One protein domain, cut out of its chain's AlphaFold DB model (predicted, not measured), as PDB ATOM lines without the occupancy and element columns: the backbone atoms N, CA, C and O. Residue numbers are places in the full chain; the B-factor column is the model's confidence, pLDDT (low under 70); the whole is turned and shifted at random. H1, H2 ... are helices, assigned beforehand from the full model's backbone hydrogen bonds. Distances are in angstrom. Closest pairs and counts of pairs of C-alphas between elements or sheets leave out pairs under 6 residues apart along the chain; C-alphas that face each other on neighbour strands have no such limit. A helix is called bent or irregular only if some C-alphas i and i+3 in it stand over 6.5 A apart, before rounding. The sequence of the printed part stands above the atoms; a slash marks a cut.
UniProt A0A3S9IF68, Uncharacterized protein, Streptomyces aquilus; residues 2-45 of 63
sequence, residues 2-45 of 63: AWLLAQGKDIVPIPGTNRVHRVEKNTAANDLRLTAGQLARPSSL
ATOM      1  N   ALA A   2     -38.196 -48.960 -42.518       96.19
ATOM      2  CA  ALA A   2     -39.253 -49.610 -41.731       96.19
ATOM      3  C   ALA A   2     -40.246 -48.659 -41.036       96.19
ATOM      4  O   ALA A   2     -41.447 -48.846 -41.157       96.19
ATOM      5  N   TRP A   3     -39.765 -47.607 -40.358       96.25
ATOM      6  CA  TRP A   3     -40.654 -46.658 -39.673       96.25
ATOM      7  C   TRP A   3     -41.597 -45.923 -40.632       96.25
ATOM      8  O   TRP A   3     -42.777 -45.790 -40.332       96.25
ATOM      9  N   LEU A   4     -41.079 -45.493 -41.787       94.94
ATOM     10  CA  LEU A   4     -41.850 -44.791 -42.814       94.94
ATOM     11  C   LEU A   4     -42.888 -45.723 -43.452       94.94
ATOM     12  O   LEU A   4     -44.043 -45.347 -43.586       94.94
ATOM     13  N   LEU A   5     -42.490 -46.961 -43.765       95.12
ATOM     14  CA  LEU A   5     -43.389 -47.997 -44.290       95.12
ATOM     15  C   LEU A   5     -44.485 -48.399 -43.284       95.12
ATOM     16  O   LEU A   5     -45.563 -48.821 -43.682       95.12
ATOM     17  N   ALA A   6     -44.229 -48.254 -41.981       95.25
ATOM     18  CA  ALA A   6     -45.207 -48.545 -40.937       95.25
ATOM     19  C   ALA A   6     -46.279 -47.451 -40.762       95.25
ATOM     20  O   ALA A   6     -47.248 -47.686 -40.045       95.25
ATOM     21  N   GLN A   7     -46.122 -46.272 -41.380       94.62
ATOM     22  CA  GLN A   7     -47.078 -45.165 -41.229       94.62
ATOM     23  C   GLN A   7     -48.374 -45.363 -42.034       94.62
ATOM     24  O   GLN A   7     -49.396 -44.784 -41.681       94.62
ATOM     25  N   GLY A   8     -48.359 -46.178 -43.090       93.06
ATOM     26  CA  GLY A   8     -49.522 -46.378 -43.952       93.06
ATOM     27  C   GLY A   8     -49.200 -47.237 -45.170       93.06
ATOM     28  O   GLY A   8     -48.060 -47.286 -45.625       93.06
ATOM     29  N   LYS A   9     -50.212 -47.932 -45.705       92.00
ATOM     30  CA  LYS A   9     -50.072 -48.772 -46.914       92.00
ATOM     31  C   LYS A   9     -49.987 -47.952 -48.206       92.00
ATOM     32  O   LYS A   9     -49.604 -48.474 -49.244       92.00
ATOM     33  N   ASP A  10     -50.373 -46.690 -48.126       96.12
ATOM     34  CA  ASP A  10     -50.355 -45.672 -49.172       96.12
ATOM     35  C   ASP A  10     -49.018 -44.914 -49.246       96.12
ATOM     36  O   ASP A  10     -48.830 -44.064 -50.113       96.12
ATOM     37  N   ILE A  11     -48.058 -45.242 -48.374       93.81
ATOM     38  CA  ILE A  11     -46.742 -44.604 -48.327       93.81
ATOM     39  C   ILE A  11     -45.714 -45.478 -49.046       93.81
ATOM     40  O   ILE A  11     -45.296 -46.526 -48.551       93.81
ATOM     41  N   VAL A  12     -45.253 -45.002 -50.205       92.56
ATOM     42  CA  VAL A  12     -44.227 -45.670 -51.017       92.56
ATOM     43  C   VAL A  12     -42.956 -44.808 -51.049       92.56
ATOM     44  O   VAL A  12     -42.933 -43.778 -51.723       92.56
ATOM     45  N   PRO A  13     -41.884 -45.176 -50.319       91.81
ATOM     46  CA  PRO A  13     -40.646 -44.403 -50.315       91.81
ATOM     47  C   PRO A  13     -39.876 -44.560 -51.630       91.81
ATOM     48  O   PRO A  13     -39.701 -45.671 -52.123       91.81
ATOM     49  N   ILE A  14     -39.328 -43.455 -52.144       93.50
ATOM     50  CA  ILE A  14     -38.446 -43.432 -53.321       93.50
ATOM     51  C   ILE A  14     -37.015 -43.139 -52.843       93.50
ATOM     52  O   ILE A  14     -36.645 -41.977 -52.664       93.50
ATOM     53  N   PRO A  15     -36.196 -44.164 -52.546       90.75
ATOM     54  CA  PRO A  15     -34.850 -43.939 -52.037       90.75
ATOM     55  C   PRO A  15     -33.906 -43.460 -53.148       90.75
ATOM     56  O   PRO A  15     -33.584 -44.205 -54.070       90.75
ATOM     57  N   GLY A  16     -33.373 -42.246 -53.010       92.50
ATOM     58  CA  GLY A  16     -32.313 -41.734 -53.881       92.50
ATOM     59  C   GLY A  16     -30.956 -42.365 -53.554       92.50
ATOM     60  O   GLY A  16     -30.257 -41.930 -52.638       92.50
ATOM     61  N   THR A  17     -30.559 -43.411 -54.279       94.50
ATOM     62  CA  THR A  17     -29.218 -44.004 -54.166       94.50
ATOM     63  C   THR A  17     -28.757 -44.599 -55.491       94.50
ATOM     64  O   THR A  17     -29.524 -45.259 -56.177       94.50
ATOM     65  N   ASN A  18     -27.473 -44.436 -55.810       95.81
ATOM     66  CA  ASN A  18     -26.806 -45.087 -56.944       95.81
ATOM     67  C   ASN A  18     -25.926 -46.282 -56.521       95.81
ATOM     68  O   ASN A  18     -25.171 -46.819 -57.324       95.81
ATOM     69  N   ARG A  19     -25.975 -46.679 -55.242       97.81
ATOM     70  CA  ARG A  19     -25.177 -47.786 -54.692       97.81
ATOM     71  C   ARG A  19     -26.049 -49.009 -54.434       97.81
ATOM     72  O   ARG A  19     -26.992 -48.913 -53.648       97.81
ATOM     73  N   VAL A  20     -25.667 -50.154 -55.004       97.38
ATOM     74  CA  VAL A  20     -26.402 -51.431 -54.905       97.38
ATOM     75  C   VAL A  20     -26.651 -51.847 -53.452       97.38
ATOM     76  O   VAL A  20     -27.801 -51.995 -53.055       97.38
ATOM     77  N   HIS A  21     -25.614 -51.887 -52.609       97.62
ATOM     78  CA  HIS A  21     -25.764 -52.272 -51.195       97.62
ATOM     79  C   HIS A  21     -26.757 -51.392 -50.408       97.62
ATOM     80  O   HIS A  21     -27.323 -51.817 -49.401       97.62
ATOM     81  N   ARG A  22     -26.968 -50.134 -50.827       96.94
ATOM     82  CA  ARG A  22     -27.968 -49.256 -50.197       96.94
ATOM     83  C   ARG A  22     -29.379 -49.619 -50.636       96.94
ATOM     84  O   ARG A  22     -30.280 -49.512 -49.814       96.94
ATOM     85  N   VAL A  23     -29.567 -50.042 -51.886       95.62
ATOM     86  CA  VAL A  23     -30.853 -50.563 -52.368       95.62
ATOM     87  C   VAL A  23     -31.224 -51.801 -51.562       95.62
ATOM     88  O   VAL A  23     -32.279 -51.812 -50.940       95.62
ATOM     89  N   GLU A  24     -30.317 -52.774 -51.462       96.31
ATOM     90  CA  GLU A  24     -30.522 -54.008 -50.688       96.31
ATOM     91  C   GLU A  24     -30.913 -53.705 -49.236       96.31
ATOM     92  O   GLU A  24     -31.949 -54.162 -48.752       96.31
ATOM     93  N   LYS A  25     -30.137 -52.847 -48.559       96.75
ATOM     94  CA  LYS A  25     -30.421 -52.432 -47.180       96.75
ATOM     95  C   LYS A  25     -31.762 -51.702 -47.039       96.75
ATOM     96  O   LYS A  25     -32.450 -51.876 -46.034       96.75
ATOM     97  N   ASN A  26     -32.116 -50.842 -47.993       95.88
ATOM     98  CA  ASN A  26     -33.371 -50.095 -47.949       95.88
ATOM     99  C   ASN A  26     -34.577 -51.020 -48.141       95.88
ATOM    100  O   ASN A  26     -35.552 -50.870 -47.404       95.88
ATOM    101  N   THR A  27     -34.483 -51.979 -49.064       94.44
ATOM    102  CA  THR A  27     -35.534 -52.965 -49.351       94.44
ATOM    103  C   THR A  27     -35.725 -53.942 -48.193       94.44
ATOM    104  O   THR A  27     -36.857 -54.161 -47.771       94.44
ATOM    105  N   ALA A  28     -34.636 -54.429 -47.586       96.31
ATOM    106  CA  ALA A  28     -34.687 -55.315 -46.417       96.31
ATOM    107  C   ALA A  28     -35.399 -54.691 -45.199       96.31
ATOM    108  O   ALA A  28     -35.792 -55.382 -44.263       96.31
ATOM    109  N   ALA A  29     -35.594 -53.369 -45.182       96.19
ATOM    110  CA  ALA A  29     -36.318 -52.715 -44.103       96.19
ATOM    111  C   ALA A  29     -37.820 -53.055 -44.074       96.19
ATOM    112  O   ALA A  29     -38.456 -52.779 -43.059       96.19
ATOM    113  N   ASN A  30     -38.377 -53.620 -45.150       94.31
ATOM    114  CA  ASN A  30     -39.749 -54.126 -45.192       94.31
ATOM    115  C   ASN A  30     -39.972 -55.317 -44.241       94.31
ATOM    116  O   ASN A  30     -41.071 -55.499 -43.727       94.31
ATOM    117  N   ASP A  31     -38.923 -56.089 -43.955       96.25
ATOM    118  CA  ASP A  31     -39.020 -57.295 -43.125       96.25
ATOM    119  C   ASP A  31     -38.899 -56.988 -41.623       96.25
ATOM    120  O   ASP A  31     -39.081 -57.858 -40.766       96.25
ATOM    121  N   LEU A  32     -38.594 -55.735 -41.276       96.62
ATOM    122  CA  LEU A  32     -38.410 -55.306 -39.896       96.62
ATOM    123  C   LEU A  32     -39.753 -54.999 -39.233       96.62
ATOM    124  O   LEU A  32     -40.482 -54.095 -39.640       96.62
ATOM    125  N   ARG A  33     -40.027 -55.684 -38.121       96.19
ATOM    126  CA  ARG A  33     -41.130 -55.346 -37.213       96.19
ATOM    127  C   ARG A  33     -40.617 -54.438 -36.106       96.19
ATOM    128  O   ARG A  33     -39.772 -54.840 -35.310       96.19
ATOM    129  N   LEU A  34     -41.130 -53.215 -36.063       96.38
ATOM    130  CA  LEU A  34     -40.793 -52.252 -35.021       96.38
ATOM    131  C   LEU A  34     -41.707 -52.431 -33.808       96.38
ATOM    132  O   LEU A  34     -42.907 -52.666 -33.948       96.38
ATOM    133  N   THR A  35     -41.143 -52.291 -32.612       97.75
ATOM    134  CA  THR A  35     -41.927 -52.245 -31.373       97.75
ATOM    135  C   THR A  35     -42.668 -50.911 -31.257       97.75
ATOM    136  O   THR A  35     -42.272 -49.910 -31.860       97.75
ATOM    137  N   ALA A  36     -43.705 -50.851 -30.418       96.19
ATOM    138  CA  ALA A  36     -44.447 -49.610 -30.176       96.19
ATOM    139  C   ALA A  36     -43.533 -48.449 -29.732       96.19
ATOM    140  O   ALA A  36     -43.658 -47.331 -30.227       96.19
ATOM    141  N   GLY A  37     -42.547 -48.721 -28.868       96.81
ATOM    142  CA  GLY A  37     -41.580 -47.706 -28.433       96.81
ATOM    143  C   GLY A  37     -40.651 -47.222 -29.553       96.81
ATOM    144  O   GLY A  37     -40.262 -46.055 -29.578       96.81
ATOM    145  N   GLN A  38     -40.311 -48.090 -30.511       96.44
ATOM    146  CA  GLN A  38     -39.535 -47.700 -31.692       96.44
ATOM    147  C   GLN A  38     -40.375 -46.898 -32.691       96.44
ATOM    148  O   GLN A  38     -39.839 -45.998 -33.332       96.44
ATOM    149  N   LEU A  39     -41.674 -47.190 -32.804       96.06
ATOM    150  CA  LEU A  39     -42.608 -46.427 -33.636       96.06
ATOM    151  C   LEU A  39     -42.870 -45.024 -33.076       96.06
ATOM    152  O   LEU A  39     -42.920 -44.069 -33.848       96.06
ATOM    153  N   ALA A  40     -42.980 -44.889 -31.753       95.75
ATOM    154  CA  ALA A  40     -43.254 -43.610 -31.098       95.75
ATOM    155  C   ALA A  40     -42.059 -42.640 -31.122       95.75
ATOM    156  O   ALA A  40     -42.247 -41.427 -31.180       95.75
ATOM    157  N   ARG A  41     -40.822 -43.160 -31.092       95.19
ATOM    158  CA  ARG A  41     -39.609 -42.344 -30.924       95.19
ATOM    159  C   ARG A  41     -39.398 -41.289 -32.025       95.19
ATOM    160  O   ARG A  41     -39.056 -40.163 -31.672       95.19
ATOM    161  N   PRO A  42     -39.548 -41.580 -33.332       92.94
ATOM    162  CA  PRO A  42     -39.375 -40.546 -34.352       92.94
ATOM    163  C   PRO A  42     -40.456 -39.465 -34.287       92.94
ATOM    164  O   PRO A  42     -40.148 -38.293 -34.478       92.94
ATOM    165  N   SER A  43     -41.693 -39.836 -33.949       89.75
ATOM    166  CA  SER A  43     -42.807 -38.891 -33.807       89.75
ATOM    167  C   SER A  43     -42.667 -37.969 -32.593       89.75
ATOM    168  O   SER A  43     -43.300 -36.920 -32.556       89.75
ATOM    169  N   SER A  44     -41.846 -38.336 -31.604       93.75
ATOM    170  CA  SER A  44     -41.570 -37.506 -30.427       93.75
ATOM    171  C   SER A  44     -40.377 -36.561 -30.601       93.75
ATOM    172  O   SER A  44     -39.960 -35.927 -29.632       93.75
ATOM    173  N   LEU A  45     -39.760 -36.506 -31.787       93.50
ATOM    174  CA  LEU A  45     -38.651 -35.590 -32.037       93.50
ATOM    175  C   LEU A  45     -39.150 -34.135 -32.050       93.50
ATOM    176  O   LEU A  45     -40.256 -33.869 -32.525       93.50
TER     177      LEU A  45
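AT A GLANCE: This is residues 2 to 45 of the 63 residues of an uncharacterized protein of Streptomyces aquilus (UniProt A0A3S9IF68). An open loop of chain, residues 6 to 19, leaves the short helix H1 and swings round to the far end of H2, the longest helix; H2 leads on to H3, and H1 sits by the end of H2 nearer H3. The 44 printed residues hold three named helices, H1, H2, H3 in chain order, and the class is all helix. The whole is loose, radius of gyration of the C-alphas 11.7 A, and only just elongated, spanning 31 by 20 by 19 A.

IN THESE COORDINATES: H1, residues 2 to 5, begins at C-alpha 2 (-39.253, -49.610, -41.731) and is 5.1 A long. H2, residues 20 to 31, is 18.2 A. H3, residues 36 to 43, is 11.4 A and ends at C-alpha 43 (-42.807, -38.891, -33.807); it is only just irregular, C-alphas 39 and 42 being 6.7 A apart.

HOW THE PARTS SIT: H1 touches H2, through residues 29 to 31 of H2 alone; the closest C-alphas, of Ala 2 and Ala 29, are 4.9 A apart. H1 and H3 are close but not clearly touching, the closest C-alphas, of Trp 3 and Leu 39, 6.3 A apart. H2 and H3 are apart. O i to N i+4 pairs are within hydrogen-bond range in 5 of 8 cases in H2 and 2 of 4 in H3; H1 is too short for such a pair.

THE WHOLE: The farthest C-alphas, of Asn 18 and Ala 36, are 32.4 A apart. The link from H1 to H2 is long, that from H2 to H3 tight. The printed part has no cut, and no printed residue is under 70 in pLDDT.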